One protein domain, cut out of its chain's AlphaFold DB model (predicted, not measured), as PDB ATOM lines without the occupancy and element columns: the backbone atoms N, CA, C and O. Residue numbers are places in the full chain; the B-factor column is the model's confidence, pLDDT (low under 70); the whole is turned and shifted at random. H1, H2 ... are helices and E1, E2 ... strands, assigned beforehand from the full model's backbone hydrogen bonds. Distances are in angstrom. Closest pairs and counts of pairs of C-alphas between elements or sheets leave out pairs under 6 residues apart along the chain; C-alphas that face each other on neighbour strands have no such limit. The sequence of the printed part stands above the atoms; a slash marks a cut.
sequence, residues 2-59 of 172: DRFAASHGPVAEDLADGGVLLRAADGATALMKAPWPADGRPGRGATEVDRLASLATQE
ATOM      1  N   ASP A   2     172.806 147.264 111.705       79.06
ATOM      2  CA  ASP A   2     173.360 146.670 112.938       79.06
ATOM      3  C   ASP A   2     174.884 146.740 113.058       79.06
ATOM      4  O   ASP A   2     175.402 147.131 114.096       79.06
ATOM      5  N   ARG A   3     175.618 146.427 111.980       81.56
ATOM      6  CA  ARG A   3     177.089 146.514 111.982       81.56
ATOM      7  C   ARG A   3     177.607 147.940 112.174       81.56
ATOM      8  O   ARG A   3     178.576 148.126 112.890       81.56
ATOM      9  N   PHE A   4     176.965 148.930 111.553       81.44
ATOM     10  CA  PHE A   4     177.373 150.333 111.670       81.44
ATOM     11  C   PHE A   4     177.089 150.855 113.082       81.44
ATOM     12  O   PHE A   4     177.968 151.434 113.709       81.44
ATOM     13  N   ALA A   5     175.913 150.538 113.631       79.88
ATOM     14  CA  ALA A   5     175.571 150.889 115.007       79.88
ATOM     15  C   ALA A   5     176.475 150.191 116.042       79.88
ATOM     16  O   ALA A   5     176.857 150.791 117.042       79.88
ATOM     17  N   ALA A   6     176.866 148.936 115.797       80.25
ATOM     18  CA  ALA A   6     177.797 148.215 116.665       80.25
ATOM     19  C   ALA A   6     179.202 148.840 116.684       80.25
ATOM     20  O   ALA A   6     179.879 148.773 117.707       80.25
ATOM     21  N   SER A   7     179.637 149.438 115.571       80.69
ATOM     22  CA  SER A   7     180.947 150.085 115.453       80.69
ATOM     23  C   SER A   7     180.962 151.545 115.920       80.69
ATOM     24  O   SER A   7     181.991 151.980 116.422       80.69
ATOM     25  N   HIS A   8     179.847 152.272 115.790       82.94
ATOM     26  CA  HIS A   8     179.799 153.737 115.943       82.94
ATOM     27  C   HIS A   8     178.765 154.247 116.971       82.94
ATOM     28  O   HIS A   8     178.631 155.449 117.206       82.94
ATOM     29  N   GLY A   9     178.013 153.347 117.613       83.88
ATOM     30  CA  GLY A   9     176.979 153.688 118.593       83.88
ATOM     31  C   GLY A   9     175.599 153.971 117.974       83.88
ATOM     32  O   GLY A   9     175.324 153.555 116.849       83.88
ATOM     33  N   PRO A  10     174.677 154.627 118.710       85.25
ATOM     34  CA  PRO A  10     173.326 154.919 118.229       85.25
ATOM     35  C   PRO A  10     173.319 155.706 116.913       85.25
ATOM     36  O   PRO A  10     174.133 156.608 116.719       85.25
ATOM     37  N   VAL A  11     172.372 155.377 116.032       89.75
ATOM     38  CA  VAL A  11     172.283 155.917 114.670       89.75
ATOM     39  C   VAL A  11     170.938 156.604 114.461       89.75
ATOM     40  O   VAL A  11     169.896 156.014 114.742       89.75
ATOM     41  N   ALA A  12     170.962 157.824 113.929       89.88
ATOM     42  CA  ALA A  12     169.787 158.517 113.412       89.88
ATOM     43  C   ALA A  12     169.698 158.375 111.884       89.88
ATOM     44  O   ALA A  12     170.725 158.355 111.199       89.88
ATOM     45  N   GLU A  13     168.476 158.293 111.360       91.19
ATOM     46  CA  GLU A  13     168.187 158.245 109.923       91.19
ATOM     47  C   GLU A  13     167.705 159.611 109.429       91.19
ATOM     48  O   GLU A  13     166.860 160.242 110.063       91.19
ATOM     49  N   ASP A  14     168.214 160.045 108.281       89.75
ATOM     50  CA  ASP A  14     167.787 161.262 107.593       89.75
ATOM     51  C   ASP A  14     167.715 161.014 106.077       89.75
ATOM     52  O   ASP A  14     168.428 160.162 105.543       89.75
ATOM     53  N   LEU A  15     166.870 161.752 105.358       86.69
ATOM     54  CA  LEU A  15     166.821 161.711 103.897       86.69
ATOM     55  C   LEU A  15     167.773 162.767 103.331       86.69
ATOM     56  O   LEU A  15     167.559 163.964 103.498       86.69
ATOM     57  N   ALA A  16     168.806 162.335 102.608       84.12
ATOM     58  CA  ALA A  16     169.796 163.236 102.017       84.12
ATOM     59  C   ALA A  16     170.293 162.726 100.660       84.12
ATOM     60  O   ALA A  16     170.418 161.522 100.441       84.12
ATOM     61  N   ASP A  17     170.587 163.645  99.735       78.81
ATOM     62  CA  ASP A  17     171.193 163.364  98.422       78.81
ATOM     63  C   ASP A  17     170.513 162.245  97.607       78.81
ATOM     64  O   ASP A  17     171.174 161.467  96.902       78.81
ATOM     65  N   GLY A  18     169.182 162.161  97.708       80.94
ATOM     66  CA  GLY A  18     168.371 161.136  97.044       80.94
ATOM     67  C   GLY A  18     168.504 159.735  97.655       80.94
ATOM     68  O   GLY A  18     168.206 158.749  96.983       80.94
ATOM     69  N   GLY A  19     168.977 159.640  98.898       89.69
ATOM     70  CA  GLY A  19     169.166 158.405  99.647       89.69
ATOM     71  C   GLY A  19     168.854 158.564 101.136       89.69
ATOM     72  O   GLY A  19     168.248 159.548 101.558       89.69
ATOM     73  N   VAL A  20     169.278 157.578 101.925       94.56
ATOM     74  CA  VAL A  20     169.142 157.560 103.387       94.56
ATOM     75  C   VAL A  20     170.519 157.740 104.003       94.56
ATOM     76  O   VAL A  20     171.414 156.926 103.776       94.56
ATOM     77  N   LEU A  21     170.692 158.806 104.771       94.94
ATOM     78  CA  LEU A  21     171.893 159.097 105.528       94.94
ATOM     79  C   LEU A  21     171.737 158.579 106.953       94.94
ATOM     80  O   LEU A  21     170.853 158.997 107.694       94.94
ATOM     81  N   LEU A  22     172.640 157.691 107.338       93.75
ATOM     82  CA  LEU A  22     172.833 157.287 108.718       93.75
ATOM     83  C   LEU A  22     173.851 158.223 109.358       93.75
ATOM     84  O   LEU A  22     174.943 158.390 108.814       93.75
ATOM     85  N   ARG A  23     173.513 158.808 110.506       93.69
ATOM     86  CA  ARG A  23     174.436 159.601 111.328       93.69
ATOM     87  C   ARG A  23     174.622 158.910 112.667       93.69
ATOM     88  O   ARG A  23     173.648 158.733 113.397       93.69
ATOM     89  N   ALA A  24     175.846 158.502 112.964       92.12
ATOM     90  CA  ALA A  24     176.199 157.947 114.259       92.12
ATOM     91  C   ALA A  24     176.561 159.054 115.260       92.12
ATOM     92  O   ALA A  24     176.891 160.180 114.879       92.12
ATOM     93  N   ALA A  25     176.482 158.731 116.551       88.81
ATOM     94  CA  ALA A  25     176.760 159.671 117.638       88.81
ATOM     95  C   ALA A  25     178.225 160.141 117.687       88.81
ATOM     96  O   ALA A  25     178.490 161.242 118.165       88.81
ATOM     97  N   ASP A  26     179.159 159.329 117.189       88.00
ATOM     98  CA  ASP A  26     180.581 159.672 117.084       88.00
ATOM     99  C   ASP A  26     180.898 160.613 115.907       88.00
ATOM    100  O   ASP A  26     182.026 161.074 115.782       88.00
ATOM    101  N   GLY A  27     179.908 160.934 115.066       89.56
ATOM    102  CA  GLY A  27     180.068 161.769 113.878       89.56
ATOM    103  C   GLY A  27     180.291 160.984 112.583       89.56
ATOM    104  O   GLY A  27     180.257 161.593 111.511       89.56
ATOM    105  N   ALA A  28     180.449 159.656 112.642       93.38
ATOM    106  CA  ALA A  28     180.525 158.820 111.451       93.38
ATOM    107  C   ALA A  28     179.208 158.880 110.671       93.38
ATOM    108  O   ALA A  28     178.111 158.967 111.241       93.38
ATOM    109  N   THR A  29     179.288 158.778 109.347       94.44
ATOM    110  CA  THR A  29     178.090 158.747 108.503       94.44
ATOM    111  C   THR A  29     178.119 157.620 107.485       94.44
ATOM    112  O   THR A  29     179.178 157.183 107.042       94.44
ATOM    113  N   ALA A  30     176.936 157.145 107.096       94.94
ATOM    114  CA  ALA A  30     176.781 156.211 105.989       94.94
ATOM    115  C   ALA A  30     175.613 156.634 105.095       94.94
ATOM    116  O   ALA A  30     174.451 156.555 105.490       94.94
ATOM    117  N   LEU A  31     175.918 157.070 103.874       95.50
ATOM    118  CA  LEU A  31     174.924 157.412 102.864       95.50
ATOM    119  C   LEU A  31     174.579 156.178 102.034       95.50
ATOM    120  O   LEU A  31     175.435 155.618 101.348       95.50
ATOM    121  N   MET A  32     173.313 155.778 102.066       95.12
ATOM    122  CA  MET A  32     172.774 154.662 101.297       95.12
ATOM    123  C   MET A  32     171.938 155.179 100.133       95.12
ATOM    124  O   MET A  32     171.031 155.984 100.325       95.12
ATOM    125  N   LYS A  33     172.200 154.688  98.922       93.88
ATOM    126  CA  LYS A  33     171.431 155.031  97.719       93.88
ATOM    127  C   LYS A  33     170.854 153.781  97.079       93.88
ATOM    128  O   LYS A  33     171.578 152.816  96.822       93.88
ATOM    129  N   ALA A  34     169.553 153.824  96.807       94.25
ATOM    130  CA  ALA A  34     168.875 152.797  96.032       94.25
ATOM    131  C   ALA A  34     169.485 152.692  94.617       94.25
ATOM    132  O   ALA A  34     170.009 153.682  94.094       94.25
ATOM    133  N   PRO A  35     169.423 151.509  93.985       93.00
ATOM    134  CA  PRO A  35     169.940 151.306  92.631       93.00
ATOM    135  C   PRO A  35     169.213 152.149  91.572       93.00
ATOM    136  O   PRO A  35     169.819 152.528  90.572       93.00
ATOM    137  N   TRP A  36     167.945 152.480  91.818       91.56
ATOM    138  CA  TRP A  36     167.081 153.294  90.965       91.56
ATOM    139  C   TRP A  36     166.212 154.243  91.802       91.56
ATOM    140  O   TRP A  36     165.979 153.986  92.989       91.56
ATOM    141  N   PRO A  37     165.715 155.337  91.197       88.50
ATOM    142  CA  PRO A  37     164.763 156.223  91.853       88.50
ATOM    143  C   PRO A  37     163.410 155.537  92.105       88.50
ATOM    144  O   PRO A  37     163.119 154.450  91.605       88.50
ATOM    145  N   ALA A  38     162.562 156.181  92.912       85.75
ATOM    146  CA  ALA A  38     161.247 155.645  93.250       85.75
ATOM    147  C   ALA A  38     160.329 155.511  92.024       85.75
ATOM    148  O   ALA A  38     159.557 154.561  91.968       85.75
ATOM    149  N   ASP A  39     160.402 156.440  91.060       84.75
ATOM    150  CA  ASP A  39     159.661 156.430  89.784       84.75
ATOM    151  C   ASP A  39     158.184 156.015  89.915       84.75
ATOM    152  O   ASP A  39     157.684 155.131  89.223       84.75
ATOM    153  N   GLY A  40     157.480 156.629  90.872       84.88
ATOM    154  CA  GLY A  40     156.065 156.346  91.150       84.88
ATOM    155  C   GLY A  40     155.797 155.030  91.895       84.88
ATOM    156  O   GLY A  40     154.657 154.754  92.258       84.88
ATOM    157  N   ARG A  41     156.835 154.240  92.184       89.69
ATOM    158  CA  ARG A  41     156.805 153.008  92.981       89.69
ATOM    159  C   ARG A  41     157.688 153.146  94.231       89.69
ATOM    160  O   ARG A  41     158.719 152.478  94.332       89.69
ATOM    161  N   PRO A  42     157.310 154.006  95.196       90.50
ATOM    162  CA  PRO A  42     158.081 154.180  96.423       90.50
ATOM    163  C   PRO A  42     158.193 152.860  97.194       90.50
ATOM    164  O   PRO A  42     157.296 152.013  97.149       90.50
ATOM    165  N   GLY A  43     159.305 152.680  97.902       92.25
ATOM    166  CA  GLY A  43     159.460 151.557  98.819       92.25
ATOM    167  C   GLY A  43     158.568 151.688 100.053       92.25
ATOM    168  O   GLY A  43     158.048 152.763 100.359       92.25
ATOM    169  N   ARG A  44     158.367 150.573 100.753       93.81
ATOM    170  CA  ARG A  44     157.498 150.458 101.935       93.81
ATOM    171  C   ARG A  44     158.316 150.068 103.158       93.81
ATOM    172  O   ARG A  44     159.314 149.374 103.018       93.81
ATOM    173  N   GLY A  45     157.884 150.480 104.345       93.94
ATOM    174  CA  GLY A  45     158.631 150.203 105.569       93.94
ATOM    175  C   GLY A  45     158.274 151.142 106.709       93.94
ATOM    176  O   GLY A  45     157.633 152.168 106.473       93.94
ATOM    177  N   ALA A  46     158.677 150.777 107.927       92.50
ATOM    178  CA  ALA A  46     158.498 151.623 109.103       92.50
ATOM    179  C   ALA A  46     159.596 152.695 109.188       92.50
ATOM    180  O   ALA A  46     159.323 153.817 109.609       92.50
ATOM    181  N   THR A  47     160.811 152.364 108.744       92.31
ATOM    182  CA  THR A  47     161.966 153.275 108.711       92.31
ATOM    183  C   THR A  47     162.274 153.771 107.293       92.31
ATOM    184  O   THR A  47     161.658 153.333 106.310       92.31
ATOM    185  N   GLU A  48     163.204 154.720 107.156       92.50
ATOM    186  CA  GLU A  48     163.689 155.142 105.836       92.50
ATOM    187  C   GLU A  48     164.566 154.047 105.218       92.50
ATOM    188  O   GLU A  48     164.475 153.779 104.018       92.50
ATOM    189  N   VAL A  49     165.350 153.339 106.039       92.88
ATOM    190  CA  VAL A  49     166.134 152.174 105.598       92.88
ATOM    191  C   VAL A  49     165.240 151.056 105.066       92.88
ATOM    192  O   VAL A  49     165.535 150.514 104.000       92.88
ATOM    193  N   ASP A  50     164.137 150.737 105.748       93.81
ATOM    194  CA  ASP A  50     163.181 149.722 105.293       93.81
ATOM    195  C   ASP A  50     162.590 150.106 103.934       93.81
ATOM    196  O   ASP A  50     162.530 149.285 103.017       93.81
ATOM    197  N   ARG A  51     162.197 151.378 103.778       94.81
ATOM    198  CA  ARG A  51     161.683 151.900 102.508       94.81
ATOM    199  C   ARG A  51     162.737 151.835 101.409       94.81
ATOM    200  O   ARG A  51     162.420 151.400 100.305       94.81
ATOM    201  N   LEU A  52     163.986 152.196 101.685       94.75
ATOM    202  CA  LEU A  52     165.075 152.081 100.715       94.75
ATOM    203  C   LEU A  52     165.332 150.621 100.318       94.75
ATOM    204  O   LEU A  52     165.446 150.322  99.130       94.75
ATOM    205  N   ALA A  53     165.382 149.705 101.288       93.44
ATOM    206  CA  ALA A  53     165.574 148.279 101.040       93.44
ATOM    207  C   ALA A  53     164.410 147.694 100.226       93.44
ATOM    208  O   ALA A  53     164.632 147.002  99.234       93.44
ATOM    209  N   SER A  54     163.172 148.040 100.586       94.56
ATOM    210  CA  SER A  54     161.970 147.661  99.846       94.56
ATOM    211  C   SER A  54     161.969 148.209  98.422       94.56
ATOM    212  O   SER A  54     161.507 147.515  97.525       94.56
ATOM    213  N   LEU A  55     162.468 149.429  98.190       94.19
ATOM    214  CA  LEU A  55     162.616 149.995  96.848       94.19
ATOM    215  C   LEU A  55     163.670 149.236  96.027       94.19
ATOM    216  O   LEU A  55     163.437 148.951  94.852       94.19
ATOM    217  N   ALA A  56     164.809 148.908  96.639       93.06
ATOM    218  CA  ALA A  56     165.934 148.243  95.984       93.06
ATOM    219  C   ALA A  56     165.647 146.785  95.584       93.06
ATOM    220  O   ALA A  56     166.288 146.269  94.674       93.06
ATOM    221  N   THR A  57     164.689 146.120  96.234       91.44
ATOM    222  CA  THR A  57     164.287 144.742  95.899       91.44
ATOM    223  C   THR A  57     163.172 144.660  94.862       91.44
ATOM    224  O   THR A  57     162.846 143.565  94.409       91.44
ATOM    225  N   GLN A  58     162.573 145.786  94.468       92.75
ATOM    226  CA  GLN A  58     161.521 145.751  93.461       92.75
ATOM    227  C   GLN A  58     162.099 145.343  92.105       92.75
ATOM    228  O   GLN A  58     163.054 145.943  91.623       92.75
ATOM    229  N   GLU A  59     161.476 144.377  91.441       90.44
ATOM    230  CA  GLU A  59     161.915 143.979  90.108       90.44
ATOM    231  C   GLU A  59     161.760 145.139  89.110       90.44
ATOM    232  O   GLU A  59     160.721 145.814  89.039       90.44
TER     233      GLU A  59
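Overview. This is residues 2 to 59 of the 172 residues of the protein "acVLRF1 domain-containing protein" of Paenarthrobacter aurescens (UniProt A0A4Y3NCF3). A small three-stranded sheet has two short helices over opposite ends of one face; its other face is bare. The printed part has 58 residues, ordered H1 E1 E2 E3 H2, mixed in class, the strands a meander of antiparallel neighbours in the order E1 E2 E3. It is only just compact, close to loose: radius of gyration of the C-alphas 11.9 A, spans 36 by 20 by 16 A.

Along the chain. Find E1 at residues 11 to 16, E2 at 19 to 24, 16.2 A long, and E3 at 29 to 33. H1, residues 2 to 8, begins at C-alpha (173.360, 146.670, 112.938); H2, residues 48 to 56, ends at C-alpha (165.934, 148.243, 95.984).

Arrangement. E2 forms hairpins with E1 and E3; within hydrogen-bond range, N 14 and O 21 are 2.9 A apart, N 22 and O 30 2.8 A. H1 and H2, apart, are on the same face, two layers with the sheet. Closest to E2 are C-alphas 8 and 24, 5.8 A, for H1, and 48 and 20, 6.4 A, for H2. Both helices have every O i to N i+4 pair within range.

Size, cuts and confidence. The printed part has no cut, a long link from E3 to H2, and no residue under pLDDT 70.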